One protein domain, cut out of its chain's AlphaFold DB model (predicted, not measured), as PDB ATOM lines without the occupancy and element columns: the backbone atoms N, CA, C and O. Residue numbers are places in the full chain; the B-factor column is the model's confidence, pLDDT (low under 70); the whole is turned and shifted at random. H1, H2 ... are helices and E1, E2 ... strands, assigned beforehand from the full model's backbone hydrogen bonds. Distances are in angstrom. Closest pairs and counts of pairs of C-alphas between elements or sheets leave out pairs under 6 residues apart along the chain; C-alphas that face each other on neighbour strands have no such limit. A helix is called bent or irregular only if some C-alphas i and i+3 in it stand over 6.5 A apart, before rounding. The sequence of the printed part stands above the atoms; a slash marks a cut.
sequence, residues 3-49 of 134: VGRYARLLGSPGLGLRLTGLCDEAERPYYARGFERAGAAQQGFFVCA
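What this domain is: This is residues 3 to 49 of the 134 residues of an uncharacterized protein of Streptomyces ipomoeae 91-03 (UniProt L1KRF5). Two short parallel strands, E1 and E2, pair side by side near one end of a small elongated body, and the helix H2 turns back from the end of E1 and runs along the length until its residues 30 to 35 pack on H1, which runs on the same way toward the other end. The helices make one long side; the strands, with the links that lead into them, make the other, and the loop around Leu 15 forms the end away from the strands. The printed part has 47 residues with two named helices and two named strands, in the order H1, E1, H2, E2, a mixed class. It is compact, with a radius of gyration of the C-alphas of 9.7 A, and its C-alphas span 30 by 16 by 12 A.

How they stand to each other: Begin at the sheet, where E1, residues 22 to 24, and E2, residues 46 to 48, are parallel neighbours with 34 degrees between their directions. Look at C-alphas 22 and 46, which face each other at 4.7 A; N 23 and O 46, at 3.0 A, and N 48 and O 23, at 2.8 A, are within hydrogen-bond range. Then find H2, residues 25 to 36: with E1 and E2 it forms a strand-helix-strand unit, two parallel neighbour strands with a helix between them along the chain, and the crossover is right-handed. Its closest C-alphas to E2 are those of Glu 25 and Val 47, 5.7 A apart. Farther along, residues 30 to 35 of H2 alone touch H1, residues 3 to 10, with the closest C-alphas, those of Gly 4 and Gly 34, 3.8 A apart. These helices run the same way at a shallow tilt of 33 degrees, only just short of steep. H1 and E2 are apart. In H1 every O i to N i+4 pair is within hydrogen-bond range; in H2, 6 of 8 are.

Where its parts are: Find C-alpha 22 at (-4.355, 37.810, 6.681); from there E1 runs 7.2 A to C-alpha 24. H2 begins at C-alpha 25, at (-10.681, 30.679, 8.718), and reaches C-alpha 36 after 17.3 A; it is irregular, with C-alphas 26 and 29 standing 7.5 A apart. H1 starts at C-alpha 3, at (2.324, 29.938, 2.843), and measures 10.3 A. E2 ends at C-alpha 48, at (-11.371, 36.424, 8.214), 6.9 A from its first C-alpha.

The domain as a whole: Look to Leu 15 and Ala 49 for the two C-alphas farthest apart, 30.6 A. The printed part has no cut. Residues 11 to 21 make the long link from H1 to E1; the link from E1 to H2 is tight, and that from H2 to E2 is short. The mean pLDDT of the printed part is 92.2, and residue 43 is under 70.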
ATOM      1  N   VAL A   3       1.986  29.063   1.706       91.81
ATOM      2  CA  VAL A   3       2.324  29.938   2.843       91.81
ATOM      3  C   VAL A   3       3.494  29.415   3.676       91.81
ATOM      4  O   VAL A   3       4.441  30.151   3.910       91.81
ATOM      5  N   GLY A   4       3.522  28.125   4.028       91.88
ATOM      6  CA  GLY A   4       4.608  27.566   4.841       91.88
ATOM      7  C   GLY A   4       5.981  27.589   4.160       91.88
ATOM      8  O   GLY A   4       6.997  27.734   4.837       91.88
ATOM      9  N   ARG A   5       6.029  27.484   2.823       93.25
ATOM     10  CA  ARG A   5       7.281  27.606   2.059       93.25
ATOM     11  C   ARG A   5       7.805  29.039   2.130       93.25
ATOM     12  O   ARG A   5       8.980  29.234   2.420       93.25
ATOM     13  N   TYR A   6       6.941  30.019   1.867       94.00
ATOM     14  CA  TYR A   6       7.335  31.427   1.852       94.00
ATOM     15  C   TYR A   6       7.596  31.976   3.253       94.00
ATOM     16  O   TYR A   6       8.571  32.688   3.427       94.00
ATOM     17  N   ALA A   7       6.820  31.574   4.262       94.25
ATOM     18  CA  ALA A   7       7.077  31.943   5.651       94.25
ATOM     19  C   ALA A   7       8.477  31.492   6.088       94.25
ATOM     20  O   ALA A   7       9.229  32.279   6.645       94.25
ATOM     21  N   ARG A   8       8.885  30.257   5.763       93.31
ATOM     22  CA  ARG A   8      10.247  29.790   6.065       93.31
ATOM     23  C   ARG A   8      11.324  30.575   5.312       93.31
ATOM     24  O   ARG A   8      12.360  30.864   5.893       93.31
ATOM     25  N   LEU A   9      11.096  30.878   4.032       95.31
ATOM     26  CA  LEU A   9      12.057  31.609   3.201       95.31
ATOM     27  C   LEU A   9      12.226  33.068   3.648       95.31
ATOM     28  O   LEU A   9      13.335  33.589   3.630       95.31
ATOM     29  N   LEU A  10      11.129  33.731   4.006       93.88
ATOM     30  CA  LEU A  10      11.114  35.156   4.327       93.88
ATOM     31  C   LEU A  10      11.365  35.422   5.816       93.88
ATOM     32  O   LEU A  10      11.962  36.438   6.144       93.88
ATOM     33  N   GLY A  11      10.925  34.527   6.702       92.75
ATOM     34  CA  GLY A  11      11.036  34.670   8.155       92.75
ATOM     35  C   GLY A  11      12.426  34.357   8.707       92.75
ATOM     36  O   GLY A  11      13.409  34.288   7.970       92.75
ATOM     37  N   SER A  12      12.501  34.132  10.021       91.44
ATOM     38  CA  SER A  12      13.765  33.989  10.765       91.44
ATOM     39  C   SER A  12      14.742  32.941  10.198       91.44
ATOM     40  O   SER A  12      15.926  33.256  10.122       91.44
ATOM     41  N   PRO A  13      14.307  31.748   9.740       90.38
ATOM     42  CA  PRO A  13      15.214  30.771   9.132       90.38
ATOM     43  C   PRO A  13      15.804  31.175   7.772       90.38
ATOM     44  O   PRO A  13      16.685  30.477   7.275       90.38
ATOM     45  N   GLY A  14      15.278  32.221   7.132       93.50
ATOM     46  CA  GLY A  14      15.697  32.689   5.816       93.50
ATOM     47  C   GLY A  14      16.124  34.153   5.855       93.50
ATOM     48  O   GLY A  14      17.147  34.481   6.444       93.50
ATOM     49  N   LEU A  15      15.358  35.038   5.212       94.94
ATOM     50  CA  LEU A  15      15.696  36.464   5.104       94.94
ATOM     51  C   LEU A  15      15.518  37.269   6.403       94.94
ATOM     52  O   LEU A  15      15.856  38.449   6.429       94.94
ATOM     53  N   GLY A  16      14.987  36.669   7.470       92.50
ATOM     54  CA  GLY A  16      14.854  37.330   8.770       92.50
ATOM     55  C   GLY A  16      13.837  38.472   8.799       92.50
ATOM     56  O   GLY A  16      13.890  39.307   9.698       92.50
ATOM     57  N   LEU A  17      12.914  38.533   7.836       92.31
ATOM     58  CA  LEU A  17      11.896  39.575   7.776       92.31
ATOM     59  C   LEU A  17      10.833  39.361   8.856       92.31
ATOM     60  O   LEU A  17      10.462  38.229   9.184       92.31
ATOM     61  N   ARG A  18      10.289  40.469   9.367       91.19
ATOM     62  CA  ARG A  18       9.085  40.447  10.200       91.19
ATOM     63  C   ARG A  18       7.909  39.992   9.341       91.19
ATOM     64  O   ARG A  18       7.619  40.612   8.321       91.19
ATOM     65  N   LEU A  19       7.244  38.915   9.751       92.50
ATOM     66  CA  LEU A  19       6.081  38.390   9.046       92.50
ATOM     67  C   LEU A  19       4.796  38.834   9.743       92.50
ATOM     68  O   LEU A  19       4.723  38.852  10.962       92.50
ATOM     69  N   THR A  20       3.781  39.153   8.952       94.38
ATOM     70  CA  THR A  20       2.377  39.271   9.367       94.38
ATOM     71  C   THR A  20       1.528  38.678   8.242       94.38
ATOM     72  O   THR A  20       2.061  38.269   7.203       94.38
ATOM     73  N   GLY A  21       0.217  38.586   8.419       93.88
ATOM     74  CA  GLY A  21      -0.645  38.077   7.365       93.88
ATOM     75  C   GLY A  21      -2.124  38.190   7.670       93.88
ATOM     76  O   GLY A  21      -2.531  38.459   8.798       93.88
ATOM     77  N   LEU A  22      -2.910  37.944   6.633       96.25
ATOM     78  CA  LEU A  22      -4.355  37.810   6.681       96.25
ATOM     79  C   LEU A  22      -4.723  36.535   5.925       96.25
ATOM     80  O   LEU A  22      -4.222  36.316   4.819       96.25
ATOM     81  N   CYS A  23      -5.557  35.693   6.522       96.56
ATOM     82  CA  CYS A  23      -6.030  34.465   5.894       96.56
ATOM     83  C   CYS A  23      -7.506  34.219   6.177       96.56
ATOM     84  O   CYS A  23      -8.087  34.814   7.081       96.56
ATOM     85  N   ASP A  24      -8.098  33.286   5.446       97.00
ATOM     86  CA  ASP A  24      -9.463  32.842   5.719       97.00
ATOM     87  C   ASP A  24      -9.468  31.814   6.873       97.00
ATOM     88  O   ASP A  24      -8.464  31.132   7.107       97.00
ATOM     89  N   GLU A  25     -10.584  31.643   7.596       96.75
ATOM     90  CA  GLU A  25     -10.681  30.679   8.718       96.75
ATOM     91  C   GLU A  25     -10.284  29.254   8.303       96.75
ATOM     92  O   GLU A  25      -9.548  28.566   9.013       96.75
ATOM     93  N   ALA A  26     -10.683  28.826   7.102       95.81
ATOM     94  CA  ALA A  26     -10.318  27.518   6.558       95.81
ATOM     95  C   ALA A  26      -8.800  27.360   6.321       95.81
ATOM     96  O   ALA A  26      -8.292  26.240   6.225       95.81
ATOM     97  N   GLU A  27      -8.065  28.470   6.228       96.06
ATOM     98  CA  GLU A  27      -6.629  28.500   5.959       96.06
ATOM     99  C   GLU A  27      -5.769  28.592   7.227       96.06
ATOM    100  O   GLU A  27      -4.566  28.293   7.190       96.06
ATOM    101  N   ARG A  28      -6.381  28.930   8.367       95.25
ATOM    102  CA  ARG A  28      -5.710  29.145   9.655       95.25
ATOM    103  C   ARG A  28      -4.726  28.032  10.054       95.25
ATOM    104  O   ARG A  28      -3.610  28.371  10.457       95.25
ATOM    105  N   PRO A  29      -5.035  26.721   9.926       94.38
ATOM    106  CA  PRO A  29      -4.088  25.667  10.305       94.38
ATOM    107  C   PRO A  29      -2.789  25.683   9.483       94.38
ATOM    108  O   PRO A  29      -1.725  25.308   9.983       94.38
ATOM    109  N   TYR A  30      -2.857  26.116   8.222       94.25
ATOM    110  CA  TYR A  30      -1.689  26.204   7.348       94.25
ATOM    111  C   TYR A  30      -0.818  27.411   7.698       94.25
ATOM    112  O   TYR A  30       0.409  27.281   7.701       94.25
ATOM    113  N   TYR A  31      -1.439  28.547   8.029       94.62
ATOM    114  CA  TYR A  31      -0.743  29.745   8.502       94.62
ATOM    115  C   TYR A  31      -0.051  29.494   9.839       94.62
ATOM    116  O   TYR A  31       1.158  29.693   9.928       94.62
ATOM    117  N   ALA A  32      -0.767  28.947  10.826       94.00
ATOM    118  CA  ALA A  32      -0.210  28.626  12.141       94.00
ATOM    119  C   ALA A  32       1.048  27.753  12.028       94.00
ATOM    120  O   ALA A  32       2.117  28.119  12.513       94.00
ATOM    121  N   ARG A  33       0.959  26.646  11.277       93.50
ATOM    122  CA  ARG A  33       2.096  25.746  11.041       93.50
ATOM    123  C   ARG A  33       3.238  26.423  10.276       93.50
ATOM    124  O   ARG A  33       4.406  26.105  10.496       93.50
ATOM    125  N   GLY A  34       2.917  27.292   9.320       93.44
ATOM    126  CA  GLY A  34       3.904  28.029   8.532       93.44
ATOM    127  C   GLY A  34       4.694  29.025   9.378       93.44
ATOM    128  O   GLY A  34       5.921  29.039   9.302       93.44
ATOM    129  N   PHE A  35       3.995  29.802  10.204       93.75
ATOM    130  CA  PHE A  35       4.568  30.834  11.067       93.75
ATOM    131  C   PHE A  35       5.383  30.229  12.208       93.75
ATOM    132  O   PHE A  35       6.493  30.685  12.466       93.75
ATOM    133  N   GLU A  36       4.900  29.152  12.829       92.81
ATOM    134  CA  GLU A  36       5.657  28.402  13.836       92.81
ATOM    135  C   GLU A  36       7.017  27.950  13.284       92.81
ATOM    136  O   GLU A  36       8.069  28.257  13.842       92.81
ATOM    137  N   ARG A  37       7.018  27.315  12.105       89.94
ATOM    138  CA  ARG A  37       8.245  26.854  11.433       89.94
ATOM    139  C   ARG A  37       9.160  27.981  10.956       89.94
ATOM    140  O   ARG A  37      10.295  27.697  10.579       89.94
ATOM    141  N   ALA A  38       8.660  29.210  10.907       90.50
ATOM    142  CA  ALA A  38       9.395  30.401  10.505       90.50
ATOM    143  C   ALA A  38       9.880  31.237  11.703       90.50
ATOM    144  O   ALA A  38      10.417  32.323  11.494       90.50
ATOM    145  N   GLY A  39       9.673  30.770  12.944       87.19
ATOM    146  CA  GLY A  39       9.986  31.547  14.149       87.19
ATOM    147  C   GLY A  39       9.105  32.793  14.317       87.19
ATOM    148  O   GLY A  39       9.462  33.705  15.052       87.19
ATOM    149  N   ALA A  40       7.962  32.839  13.630       85.06
ATOM    150  CA  ALA A  40       7.068  33.991  13.528       85.06
ATOM    151  C   ALA A  40       5.803  33.863  14.395       85.06
ATOM    152  O   ALA A  40       4.883  34.669  14.282       85.06
ATOM    153  N   ALA A  41       5.728  32.855  15.271       78.38
ATOM    154  CA  ALA A  41       4.530  32.571  16.066       78.38
ATOM    155  C   ALA A  41       4.058  33.766  16.921       78.38
ATOM    156  O   ALA A  41       2.862  33.912  17.146       78.38
ATOM    157  N   GLN A  42       4.978  34.636  17.357       72.56
ATOM    158  CA  GLN A  42       4.644  35.822  18.156       72.56
ATOM    159  C   GLN A  42       4.157  37.023  17.337       72.56
ATOM    160  O   GLN A  42       3.551  37.926  17.899       72.56
ATOM    161  N   GLN A  43       4.419  37.058  16.027       69.69
ATOM    162  CA  GLN A  43       4.080  38.206  15.179       69.69
ATOM    163  C   GLN A  43       2.606  38.196  14.744       69.69
ATOM    164  O   GLN A  43       2.080  39.225  14.334       69.69
ATOM    165  N   GLY A  44       1.929  37.054  14.918       85.38
ATOM    166  CA  GLY A  44       0.501  36.900  14.675       85.38
ATOM    167  C   GLY A  44       0.114  36.965  13.196       85.38
ATOM    168  O   GLY A  44       0.883  37.345  12.316       85.38
ATOM    169  N   PHE A  45      -1.109  36.541  12.919       95.00
ATOM    170  CA  PHE A  45      -1.800  36.786  11.662       95.00
ATOM    171  C   PHE A  45      -3.286  36.941  11.975       95.00
ATOM    172  O   PHE A  45      -3.777  36.434  12.988       95.00
ATOM    173  N   PHE A  46      -3.989  37.647  11.107       96.88
ATOM    174  CA  PHE A  46      -5.405  37.941  11.253       96.88
ATOM    175  C   PHE A  46      -6.224  36.959  10.421       96.88
ATOM    176  O   PHE A  46      -5.761  36.458   9.393       96.88
ATOM    177  N   VAL A  47      -7.434  36.652  10.883       97.44
ATOM    178  CA  VAL A  47      -8.271  35.611  10.283       97.44
ATOM    179  C   VAL A  47      -9.644  36.182   9.951       97.44
ATOM    180  O   VAL A  47     -10.341  36.671  10.837       97.44
ATOM    181  N   CYS A  48     -10.019  36.127   8.675       97.94
ATOM    182  CA  CYS A  48     -11.371  36.424   8.214       97.94
ATOM    183  C   CYS A  48     -12.321  35.297   8.629       97.94
ATOM    184  O   CYS A  48     -11.975  34.120   8.506       97.94
ATOM    185  N   ALA A  49     -13.551  35.635   9.018       95.00
ATOM    186  CA  ALA A  49     -14.551  34.653   9.433       95.00
ATOM    187  C   ALA A  49     -14.876  33.632   8.329       95.00
ATOM    188  O   ALA A  49     -15.075  32.450   8.609       95.00
TER     189      ALA A  49